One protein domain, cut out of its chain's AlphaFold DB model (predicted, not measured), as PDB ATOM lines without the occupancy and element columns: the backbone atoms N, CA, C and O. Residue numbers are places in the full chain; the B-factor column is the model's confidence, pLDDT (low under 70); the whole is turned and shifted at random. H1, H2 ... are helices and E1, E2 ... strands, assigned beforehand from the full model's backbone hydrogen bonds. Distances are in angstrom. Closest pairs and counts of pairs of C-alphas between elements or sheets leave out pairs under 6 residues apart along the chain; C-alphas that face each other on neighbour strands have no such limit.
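What this domain is: This is residues 245 to 255 and 285 to 359 of the 360 residues of the protein "Hypothetical protein" of Polarella glacialis (UniProt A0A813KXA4). Three helices, H1, H2 and H3, make an up-and-down bundle; H4 crosses H2 steeply, and a small antiparallel hairpin, E1 and E2, packs on H3 and H4. The printed part has 86 residues, with four named helices, then two strands: mostly helix. It is compact, radius of gyration of the C-alphas 11.7 A, spans 31 by 26 by 26 A.

How they stand to each other: H1, residues 245 to 255, touches H3, residues 305 to 316; their closest C-alphas, Ile 249 and Gly 311, are 5.5 A apart. The hub H2, residues 287 to 300, touches H4, residues 325 to 341, at a steep tilt of 56 degrees; closest C-alphas His 296 and Ala 338, 5.8 A. In the hairpin of E1, residues 350 to 352, and E2, residues 355 to 357, N 350 and O 357 are 2.9 A apart. In the four helices every O i to N i+4 pair is within hydrogen-bond range.

Where its parts are: H1 begins at C-alpha 245 (247.205, 234.109, 160.522); H4 is 24.1 A long; E2 ends at C-alpha 357 (238.434, 248.897, 155.370).

The domain as a whole: Residues 256 to 284 are not printed; C-alphas 255 and 285 are 10.2 A apart. Residues 245 to 249, 251 to 255 and 285 have pLDDT under 70.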
ATOM      1  N   THR A 245     246.463 232.989 161.124       59.69
ATOM      2  CA  THR A 245     247.205 234.109 160.522       59.69
ATOM      3  C   THR A 245     248.595 233.676 160.046       59.69
ATOM      4  O   THR A 245     249.028 234.042 158.953       59.69
ATOM      5  N   ALA A 246     249.294 232.842 160.825       66.50
ATOM      6  CA  ALA A 246     250.599 232.309 160.432       66.50
ATOM      7  C   ALA A 246     250.511 231.410 159.184       66.50
ATOM      8  O   ALA A 246     251.354 231.508 158.289       66.50
ATOM      9  N   ALA A 247     249.480 230.564 159.098       67.25
ATOM     10  CA  ALA A 247     249.265 229.672 157.963       67.25
ATOM     11  C   ALA A 247     248.926 230.439 156.672       67.25
ATOM     12  O   ALA A 247     249.495 230.132 155.621       67.25
ATOM     13  N   ALA A 248     248.073 231.466 156.746       64.19
ATOM     14  CA  ALA A 248     247.742 232.325 155.608       64.19
ATOM     15  C   ALA A 248     248.979 233.058 155.058       64.19
ATOM     16  O   ALA A 248     249.232 233.043 153.849       64.19
ATOM     17  N   ILE A 249     249.808 233.628 155.943       68.94
ATOM     18  CA  ILE A 249     251.056 234.311 155.561       68.94
ATOM     19  C   ILE A 249     252.035 233.331 154.897       68.94
ATOM     20  O   ILE A 249     252.644 233.656 153.875       68.94
ATOM     21  N   LEU A 250     252.172 232.112 155.427       70.69
ATOM     22  CA  LEU A 250     253.032 231.087 154.831       70.69
ATOM     23  C   LEU A 250     252.540 230.645 153.444       70.69
ATOM     24  O   LEU A 250     253.362 230.502 152.536       70.69
ATOM     25  N   LYS A 251     251.222 230.492 153.244       68.75
ATOM     26  CA  LYS A 251     250.636 230.207 151.920       68.75
ATOM     27  C   LYS A 251     250.926 231.341 150.925       68.75
ATOM     28  O   LYS A 251     251.361 231.063 149.808       68.75
ATOM     29  N   ALA A 252     250.756 232.602 151.334       61.12
ATOM     30  CA  ALA A 252     251.036 233.767 150.487       61.12
ATOM     31  C   ALA A 252     252.519 233.851 150.081       61.12
ATOM     32  O   ALA A 252     252.839 234.071 148.909       61.12
ATOM     33  N   ARG A 253     253.440 233.592 151.021       66.81
ATOM     34  CA  ARG A 253     254.885 233.521 150.737       66.81
ATOM     35  C   ARG A 253     255.233 232.383 149.782       66.81
ATOM     36  O   ARG A 253     255.987 232.596 148.835       66.81
ATOM     37  N   ALA A 254     254.647 231.202 149.974       65.62
ATOM     38  CA  ALA A 254     254.871 230.058 149.093       65.62
ATOM     39  C   ALA A 254     254.392 230.319 147.651       65.62
ATOM     40  O   ALA A 254     255.077 229.926 146.701       65.62
ATOM     41  N   ALA A 255     253.259 231.012 147.473       61.47
ATOM     42  CA  ALA A 255     252.775 231.436 146.158       61.47
ATOM     43  C   ALA A 255     253.767 232.401 145.480       61.47
ATOM     44  O   ALA A 255     254.199 232.159 144.350       61.47
ATOM     45  N   GLU A 285     252.110 230.813 135.626       66.75
ATOM     46  CA  GLU A 285     250.771 231.035 136.123       66.75
ATOM     47  C   GLU A 285     250.529 232.533 136.059       66.75
ATOM     48  O   GLU A 285     251.361 233.343 136.474       66.75
ATOM     49  N   ASN A 286     249.407 232.898 135.447       79.62
ATOM     50  CA  ASN A 286     249.024 234.287 135.310       79.62
ATOM     51  C   ASN A 286     249.000 234.908 136.724       79.62
ATOM     52  O   ASN A 286     248.304 234.375 137.590       79.62
ATOM     53  N   PRO A 287     249.725 236.009 136.982       79.25
ATOM     54  CA  PRO A 287     249.787 236.645 138.302       79.25
ATOM     55  C   PRO A 287     248.403 237.016 138.846       79.25
ATOM     56  O   PRO A 287     248.201 237.076 140.055       79.25
ATOM     57  N   GLU A 288     247.425 237.229 137.962       84.62
ATOM     58  CA  GLU A 288     246.033 237.449 138.349       84.62
ATOM     59  C   GLU A 288     245.408 236.221 139.031       84.62
ATOM     60  O   GLU A 288     244.663 236.375 139.994       84.62
ATOM     61  N   VAL A 289     245.752 235.006 138.590       84.06
ATOM     62  CA  VAL A 289     245.278 233.754 139.203       84.06
ATOM     63  C   VAL A 289     245.845 233.607 140.611       84.06
ATOM     64  O   VAL A 289     245.116 233.248 141.531       84.06
ATOM     65  N   GLN A 290     247.119 233.946 140.802       89.00
ATOM     66  CA  GLN A 290     247.751 233.862 142.118       89.00
ATOM     67  C   GLN A 290     247.220 234.926 143.083       89.00
ATOM     68  O   GLN A 290     246.957 234.615 144.244       89.00
ATOM     69  N   LEU A 291     246.981 236.153 142.604       93.44
ATOM     70  CA  LEU A 291     246.338 237.199 143.402       93.44
ATOM     71  C   LEU A 291     244.938 236.761 143.857       93.44
ATOM     72  O   LEU A 291     244.611 236.883 145.036       93.44
ATOM     73  N   LEU A 292     244.132 236.213 142.940       94.81
ATOM     74  CA  LEU A 292     242.808 235.684 143.267       94.81
ATOM     75  C   LEU A 292     242.882 234.560 144.302       94.81
ATOM     76  O   LEU A 292     242.053 234.528 145.201       94.81
ATOM     77  N   GLN A 293     243.881 233.679 144.219       93.44
ATOM     78  CA  GLN A 293     244.059 232.595 145.184       93.44
ATOM     79  C   GLN A 293     244.388 233.114 146.591       93.44
ATOM     80  O   GLN A 293     243.798 232.647 147.563       93.44
ATOM     81  N   VAL A 294     245.280 234.105 146.710       94.25
ATOM     82  CA  VAL A 294     245.594 234.745 148.003       94.25
ATOM     83  C   VAL A 294     244.352 235.415 148.587       94.25
ATOM     84  O   VAL A 294     244.026 235.203 149.752       94.25
ATOM     85  N   ILE A 295     243.632 236.182 147.768       97.12
ATOM     86  CA  ILE A 295     242.393 236.857 148.168       97.12
ATOM     87  C   ILE A 295     241.327 235.848 148.606       97.12
ATOM     88  O   ILE A 295     240.659 236.073 149.611       97.12
ATOM     89  N   HIS A 296     241.173 234.739 147.880       96.38
ATOM     90  CA  HIS A 296     240.214 233.692 148.218       96.38
ATOM     91  C   HIS A 296     240.500 233.112 149.602       96.38
ATOM     92  O   HIS A 296     239.590 233.034 150.417       96.38
ATOM     93  N   CYS A 297     241.764 232.793 149.906       95.44
ATOM     94  CA  CYS A 297     242.145 232.322 151.238       95.44
ATOM     95  C   CYS A 297     241.849 233.359 152.332       95.44
ATOM     96  O   CYS A 297     241.345 232.995 153.386       95.44
ATOM     97  N   LEU A 298     242.125 234.646 152.087       96.94
ATOM     98  CA  LEU A 298     241.865 235.713 153.064       96.94
ATOM     99  C   LEU A 298     240.367 235.918 153.343       96.94
ATOM    100  O   LEU A 298     239.991 236.217 154.477       96.94
ATOM    101  N   LEU A 299     239.520 235.775 152.318       96.75
ATOM    102  CA  LEU A 299     238.064 235.871 152.446       96.75
ATOM    103  C   LEU A 299     237.469 234.636 153.131       96.75
ATOM    104  O   LEU A 299     236.644 234.780 154.025       96.75
ATOM    105  N   GLU A 300     237.897 233.441 152.726       96.00
ATOM    106  CA  GLU A 300     237.404 232.162 153.249       96.00
ATOM    107  C   GLU A 300     237.739 231.975 154.735       96.00
ATOM    108  O   GLU A 300     236.906 231.501 155.502       96.00
ATOM    109  N   GLU A 301     238.931 232.402 155.160       94.94
ATOM    110  CA  GLU A 301     239.365 232.323 156.560       94.94
ATOM    111  C   GLU A 301     238.804 233.470 157.432       94.94
ATOM    112  O   GLU A 301     238.990 233.457 158.649       94.94
ATOM    113  N   GLY A 302     238.094 234.452 156.850       94.25
ATOM    114  CA  GLY A 302     237.495 235.566 157.599       94.25
ATOM    115  C   GLY A 302     238.530 236.455 158.298       94.25
ATOM    116  O   GLY A 302     238.313 236.896 159.427       94.25
ATOM    117  N   CYS A 303     239.675 236.678 157.650       96.25
ATOM    118  CA  CYS A 303     240.826 237.362 158.233       96.25
ATOM    119  C   CYS A 303     240.548 238.831 158.601       96.25
ATOM    120  O   CYS A 303     239.811 239.535 157.909       96.25
ATOM    121  N   ASP A 304     241.227 239.317 159.644       96.12
ATOM    122  CA  ASP A 304     241.195 240.717 160.079       96.12
ATOM    123  C   ASP A 304     242.042 241.654 159.192       96.12
ATOM    124  O   ASP A 304     242.820 241.223 158.335       96.12
ATOM    125  N   ALA A 305     241.896 242.967 159.398       95.69
ATOM    126  CA  ALA A 305     242.575 243.991 158.600       95.69
ATOM    127  C   ALA A 305     244.106 243.846 158.597       95.69
ATOM    128  O   ALA A 305     244.737 244.038 157.554       95.69
ATOM    129  N   ASP A 306     244.698 243.467 159.731       95.25
ATOM    130  CA  ASP A 306     246.148 243.319 159.883       95.25
ATOM    131  C   ASP A 306     246.684 242.110 159.106       95.25
ATOM    132  O   ASP A 306     247.728 242.194 158.438       95.25
ATOM    133  N   THR A 307     245.947 240.994 159.123       95.88
ATOM    134  CA  THR A 307     246.267 239.803 158.330       95.88
ATOM    135  C   THR A 307     246.129 240.090 156.838       95.88
ATOM    136  O   THR A 307     247.017 239.729 156.061       95.88
ATOM    137  N   TRP A 308     245.073 240.802 156.429       96.50
ATOM    138  CA  TRP A 308     244.897 241.259 155.049       96.50
ATOM    139  C   TRP A 308     246.054 242.144 154.586       96.50
ATOM    140  O   TRP A 308     246.642 241.901 153.530       96.50
ATOM    141  N   HIS A 309     246.405 243.150 155.390       94.75
ATOM    142  CA  HIS A 309     247.504 244.060 155.098       94.75
ATOM    143  C   HIS A 309     248.823 243.296 154.935       94.75
ATOM    144  O   HIS A 309     249.539 243.488 153.954       94.75
ATOM    145  N   THR A 310     249.126 242.377 155.853       92.50
ATOM    146  CA  THR A 310     250.358 241.579 155.805       92.50
ATOM    147  C   THR A 310     250.379 240.626 154.611       92.50
ATOM    148  O   THR A 310     251.372 240.592 153.888       92.50
ATOM    149  N   GLY A 311     249.292 239.892 154.362       92.19
ATOM    150  CA  GLY A 311     249.204 238.926 153.265       92.19
ATOM    151  C   GLY A 311     249.325 239.581 151.889       92.19
ATOM    152  O   GLY A 311     250.105 239.127 151.050       92.19
ATOM    153  N   LEU A 312     248.614 240.691 151.671       93.94
ATOM    154  CA  LEU A 312     248.695 241.435 150.415       93.94
ATOM    155  C   LEU A 312     250.041 242.147 150.249       93.94
ATOM    156  O   LEU A 312     250.590 242.123 149.152       93.94
ATOM    157  N   ARG A 313     250.615 242.731 151.310       90.19
ATOM    158  CA  ARG A 313     251.954 243.341 151.247       90.19
ATOM    159  C   ARG A 313     253.028 242.304 150.918       90.19
ATOM    160  O   ARG A 313     253.909 242.577 150.104       90.19
ATOM    161  N   ASP A 314     252.961 241.120 151.525       85.25
ATOM    162  CA  ASP A 314     253.911 240.038 151.260       85.25
ATOM    163  C   ASP A 314     253.786 239.540 149.810       85.25
ATOM    164  O   ASP A 314     254.813 239.287 149.177       85.25
ATOM    165  N   PHE A 315     252.566 239.465 149.260       88.88
ATOM    166  CA  PHE A 315     252.318 239.094 147.861       88.88
ATOM    167  C   PHE A 315     252.784 240.171 146.867       88.88
ATOM    168  O   PHE A 315     253.557 239.872 145.961       88.88
ATOM    169  N   LEU A 316     252.356 241.423 147.058       87.56
ATOM    170  CA  LEU A 316     252.650 242.552 146.163       87.56
ATOM    171  C   LEU A 316     254.086 243.073 146.299       87.56
ATOM    172  O   LEU A 316     254.520 243.893 145.498       87.56
ATOM    173  N   ALA A 317     254.808 242.660 147.346       85.38
ATOM    174  CA  ALA A 317     256.138 243.160 147.698       85.38
ATOM    175  C   ALA A 317     256.226 244.697 147.835       85.38
ATOM    176  O   ALA A 317     257.321 245.256 147.827       85.38
ATOM    177  N   THR A 318     255.079 245.364 147.987       80.50
ATOM    178  CA  THR A 318     254.922 246.818 147.918       80.50
ATOM    179  C   THR A 318     253.984 247.264 149.043       80.50
ATOM    180  O   THR A 318     252.925 246.652 149.219       80.50
ATOM    181  N   PRO A 319     254.341 248.287 149.842       87.50
ATOM    182  CA  PRO A 319     253.424 248.842 150.835       87.50
ATOM    183  C   PRO A 319     252.238 249.536 150.149       87.50
ATOM    184  O   PRO A 319     252.397 250.119 149.079       87.50
ATOM    185  N   PHE A 320     251.050 249.523 150.765       89.06
ATOM    186  CA  PHE A 320     249.833 250.073 150.144       89.06
ATOM    187  C   PHE A 320     249.925 251.562 149.810       89.06
ATOM    188  O   PHE A 320     249.320 252.013 148.842       89.06
ATOM    189  N   GLN A 321     250.722 252.314 150.568       89.31
ATOM    190  CA  GLN A 321     250.972 253.734 150.326       89.31
ATOM    191  C   GLN A 321     251.716 253.985 149.005       89.31
ATOM    192  O   GLN A 321     251.620 255.081 148.462       89.31
ATOM    193  N   ALA A 322     252.449 252.986 148.505       82.75
ATOM    194  CA  ALA A 322     253.217 253.057 147.265       82.75
ATOM    195  C   ALA A 322     252.508 252.399 146.071       82.75
ATOM    196  O   ALA A 322     253.052 252.429 144.967       82.75
ATOM    197  N   LEU A 323     251.328 251.800 146.279       84.81
ATOM    198  CA  LEU A 323     250.525 251.258 145.186       84.81
ATOM    199  C   LEU A 323     249.898 252.392 144.376       84.81
ATOM    200  O   LEU A 323     249.377 253.365 144.931       84.81
ATOM    201  N   LEU A 324     249.912 252.232 143.055       86.38
ATOM    202  CA  LEU A 324     249.223 253.129 142.134       86.38
ATOM    203  C   LEU A 324     247.701 252.923 142.224       86.38
ATOM    204  O   LEU A 324     247.224 251.850 142.602       86.38
ATOM    205  N   ASP A 325     246.916 253.930 141.830       88.56
ATOM    206  CA  ASP A 325     245.446 253.855 141.906       88.56
ATOM    207  C   ASP A 325     244.874 252.709 141.063       88.56
ATOM    208  O   ASP A 325     243.923 252.043 141.471       88.56
ATOM    209  N   ASP A 326     245.512 252.403 139.936       85.62
ATOM    210  CA  ASP A 326     245.156 251.267 139.089       85.62
ATOM    211  C   ASP A 326     245.435 249.914 139.740       85.62
ATOM    212  O   ASP A 326     244.674 248.962 139.564       85.62
ATOM    213  N   GLU A 327     246.520 249.813 140.507       88.44
ATOM    214  CA  GLU A 327     246.878 248.595 141.229       88.44
ATOM    215  C   GLU A 327     245.903 248.367 142.382       88.44
ATOM    216  O   GLU A 327     245.390 247.259 142.550       88.44
ATOM    217  N   LEU A 328     245.557 249.432 143.112       94.50
ATOM    218  CA  LEU A 328     244.505 249.402 144.128       94.50
ATOM    219  C   LEU A 328     243.153 249.020 143.522       94.50
ATOM    220  O   LEU A 328     242.454 248.161 144.063       94.50
ATOM    221  N   GLN A 329     242.782 249.604 142.380       94.88
ATOM    222  CA  GLN A 329     241.552 249.258 141.672       94.88
ATOM    223  C   GLN A 329     241.557 247.790 141.230       94.88
ATOM    224  O   GLN A 329     240.547 247.098 141.383       94.88
ATOM    225  N   ARG A 330     242.689 247.285 140.727       93.56
ATOM    226  CA  ARG A 330     242.856 245.882 140.332       93.56
ATOM    227  C   ARG A 330     242.694 244.937 141.519       93.56
ATOM    228  O   ARG A 330     241.961 243.958 141.399       93.56
ATOM    229  N   VAL A 331     243.331 245.232 142.654       96.12
ATOM    230  CA  VAL A 331     243.192 244.443 143.890       96.12
ATOM    231  C   VAL A 331     241.735 244.444 144.350       96.12
ATOM    232  O   VAL A 331     241.160 243.379 144.544       96.12
ATOM    233  N   ASN A 332     241.088 245.609 144.414       97.31
ATOM    234  CA  ASN A 332     239.681 245.719 144.810       97.31
ATOM    235  C   ASN A 332     238.717 244.999 143.853       97.31
ATOM    236  O   ASN A 332     237.739 244.384 144.288       97.31
ATOM    237  N   SER A 333     238.993 245.032 142.547       96.19
ATOM    238  CA  SER A 333     238.247 244.251 141.556       96.19
ATOM    239  C   SER A 333     238.419 242.748 141.781       96.19
ATOM    240  O   SER A 333     237.433 242.014 141.754       96.19
ATOM    241  N   ALA A 334     239.640 242.285 142.059       96.38
ATOM    242  CA  ALA A 334     239.916 240.883 142.365       96.38
ATOM    243  C   ALA A 334     239.222 240.429 143.663       96.38
ATOM    244  O   ALA A 334     238.630 239.353 143.680       96.38
ATOM    245  N   ILE A 335     239.201 241.274 144.701       97.31
ATOM    246  CA  ILE A 335     238.452 241.025 145.943       97.31
ATOM    247  C   ILE A 335     236.962 240.878 145.650       97.31
ATOM    248  O   ILE A 335     236.338 239.917 146.090       97.31
ATOM    249  N   SER A 336     236.402 241.787 144.855       96.69
ATOM    250  CA  SER A 336     234.977 241.758 144.514       96.69
ATOM    251  C   SER A 336     234.610 240.505 143.710       96.69
ATOM    252  O   SER A 336     233.598 239.867 143.986       96.69
ATOM    253  N   LYS A 337     235.457 240.111 142.747       96.31
ATOM    254  CA  LYS A 337     235.295 238.871 141.969       96.31
ATOM    255  C   LYS A 337     235.347 237.627 142.860       96.31
ATOM    256  O   LYS A 337     234.504 236.749 142.713       96.31
ATOM    257  N   ALA A 338     236.315 237.553 143.774       96.75
ATOM    258  CA  ALA A 338     236.464 236.420 144.684       96.75
ATOM    259  C   ALA A 338     235.306 236.332 145.692       96.75
ATOM    260  O   ALA A 338     234.771 235.251 145.910       96.75
ATOM    261  N   ALA A 339     234.864 237.464 146.246       96.69
ATOM    262  CA  ALA A 339     233.722 237.514 147.156       96.69
ATOM    263  C   ALA A 339     232.414 237.077 146.478       96.69
ATOM    264  O   ALA A 339     231.636 236.332 147.071       96.69
ATOM    265  N   LEU A 340     232.206 237.482 145.218       96.50
ATOM    266  CA  LEU A 340     231.069 237.037 144.411       96.50
ATOM    267  C   LEU A 340     231.129 235.527 144.148       96.50
ATOM    268  O   LEU A 340     230.114 234.852 144.284       96.50
ATOM    269  N   ALA A 341     232.307 234.988 143.821       96.56
ATOM    270  CA  ALA A 341     232.493 233.552 143.603       96.56
ATOM    271  C   ALA A 341     232.227 232.713 144.867       96.56
ATOM    272  O   ALA A 341     231.718 231.602 144.766       96.56
ATOM    273  N   LEU A 342     232.530 233.263 146.046       97.00
ATOM    274  CA  LEU A 342     232.244 232.653 147.348       97.00
ATOM    275  C   LEU A 342     230.786 232.830 147.809       97.00
ATOM    276  O   LEU A 342     230.402 232.266 148.829       97.00
ATOM    277  N   GLY A 343     229.973 233.614 147.093       96.88
ATOM    278  CA  GLY A 343     228.586 233.880 147.476       96.88
ATOM    279  C   GLY A 343     228.449 234.664 148.786       96.88
ATOM    280  O   GLY A 343     227.461 234.494 149.501       96.88
ATOM    281  N   LEU A 344     229.431 235.506 149.127       95.38
ATOM    282  CA  LEU A 344     229.378 236.317 150.344       95.38
ATOM    283  C   LEU A 344     228.269 237.372 150.217       95.38
ATOM    284  O   LEU A 344     228.294 238.217 149.326       95.38
ATOM    285  N   GLY A 345     227.283 237.316 151.116       91.44
ATOM    286  CA  GLY A 345     226.130 238.228 151.113       91.44
ATOM    287  C   GLY A 345     226.414 239.623 151.684       91.44
ATOM    288  O   GLY A 345     225.568 240.507 151.581       91.44
ATOM    289  N   HIS A 346     227.581 239.828 152.294       93.00
ATOM    290  CA  HIS A 346     228.013 241.124 152.813       93.00
ATOM    291  C   HIS A 346     228.925 241.837 151.811       93.00
ATOM    292  O   HIS A 346     229.560 241.216 150.956       93.00
ATOM    293  N   ALA A 347     229.027 243.160 151.936       95.25
ATOM    294  CA  ALA A 347     229.956 243.928 151.122       95.25
ATOM    295  C   ALA A 347     231.410 243.482 151.410       95.25
ATOM    296  O   ALA A 347     231.778 243.280 152.572       95.25
ATOM    297  N   PRO A 348     232.235 243.261 150.369       96.56
ATOM    298  CA  PRO A 348     233.602 242.800 150.552       96.56
ATOM    299  C   PRO A 348     234.510 243.912 151.100       96.56
ATOM    300  O   PRO A 348     234.232 245.096 150.880       96.56
ATOM    301  N   PRO A 349     235.627 243.553 151.763       97.31
ATOM    302  CA  PRO A 349     236.600 244.534 152.226       97.31
ATOM    303  C   PRO A 349     237.171 245.342 151.056       97.31
ATOM    304  O   PRO A 349     237.374 244.825 149.955       97.31
ATOM    305  N   LYS A 350     237.457 246.622 151.301       97.44
ATOM    306  CA  LYS A 350     238.098 247.515 150.328       97.44
ATOM    307  C   LYS A 350     239.499 247.880 150.788       97.44
ATOM    308  O   LYS A 350     239.712 248.279 151.927       97.44
ATOM    309  N   VAL A 351     240.455 247.776 149.877       97.00
ATOM    310  CA  VAL A 351     241.847 248.175 150.081       97.00
ATOM    311  C   VAL A 351     242.020 249.628 149.649       97.00
ATOM    312  O   VAL A 351     241.611 250.036 148.557       97.00
ATOM    313  N   HIS A 352     242.634 250.411 150.524       96.62
ATOM    314  CA  HIS A 352     242.979 251.817 150.347       96.62
ATOM    315  C   HIS A 352     244.472 252.015 150.630       96.62
ATOM    316  O   HIS A 352     245.129 251.147 151.205       96.62
ATOM    317  N   ARG A 353     245.019 253.187 150.281       94.12
ATOM    318  CA  ARG A 353     246.432 253.514 150.557       94.12
ATOM    319  C   ARG A 353     246.765 253.453 152.052       94.12
ATOM    320  O   ARG A 353     247.898 253.159 152.417       94.12
ATOM    321  N   GLN A 354     245.784 253.728 152.913       95.50
ATOM    322  CA  GLN A 354     245.931 253.736 154.369       95.50
ATOM    323  C   GLN A 354     245.760 252.353 155.018       95.50
ATOM    324  O   GLN A 354     246.112 252.205 156.184       95.50
ATOM    325  N   GLY A 355     245.224 251.352 154.312       95.62
ATOM    326  CA  GLY A 355     244.913 250.049 154.905       95.62
ATOM    327  C   GLY A 355     243.716 249.354 154.260       95.62
ATOM    328  O   GLY A 355     243.311 249.686 153.147       95.62
ATOM    329  N   VAL A 356     243.145 248.379 154.967       97.12
ATOM    330  CA  VAL A 356     241.948 247.641 154.535       97.12
ATOM    331  C   VAL A 356     240.756 248.063 155.385       97.12
ATOM    332  O   VAL A 356     240.821 248.015 156.610       97.12
ATOM    333  N   ALA A 357     239.675 248.483 154.734       96.88
ATOM    334  CA  ALA A 357     238.434 248.897 155.370       96.88
ATOM    335  C   ALA A 357     237.352 247.827 155.180       96.88
ATOM    336  O   ALA A 357     237.072 247.399 154.057       96.88
ATOM    337  N   PHE A 358     236.717 247.427 156.281       95.31
ATOM    338  CA  PHE A 358     235.543 246.560 156.276       95.31
ATOM    339  C   PHE A 358     234.299 247.436 156.374       95.31
ATOM    340  O   PHE A 358     234.173 248.246 157.291       95.31
ATOM    341  N   THR A 359     233.397 247.308 155.409       89.94
ATOM    342  CA  THR A 359     232.091 247.967 155.464       89.94
ATOM    343  C   THR A 359     231.194 247.169 156.404       89.94
ATOM    344  O   THR A 359     230.903 246.008 156.115       89.94
TER     345      THR A 359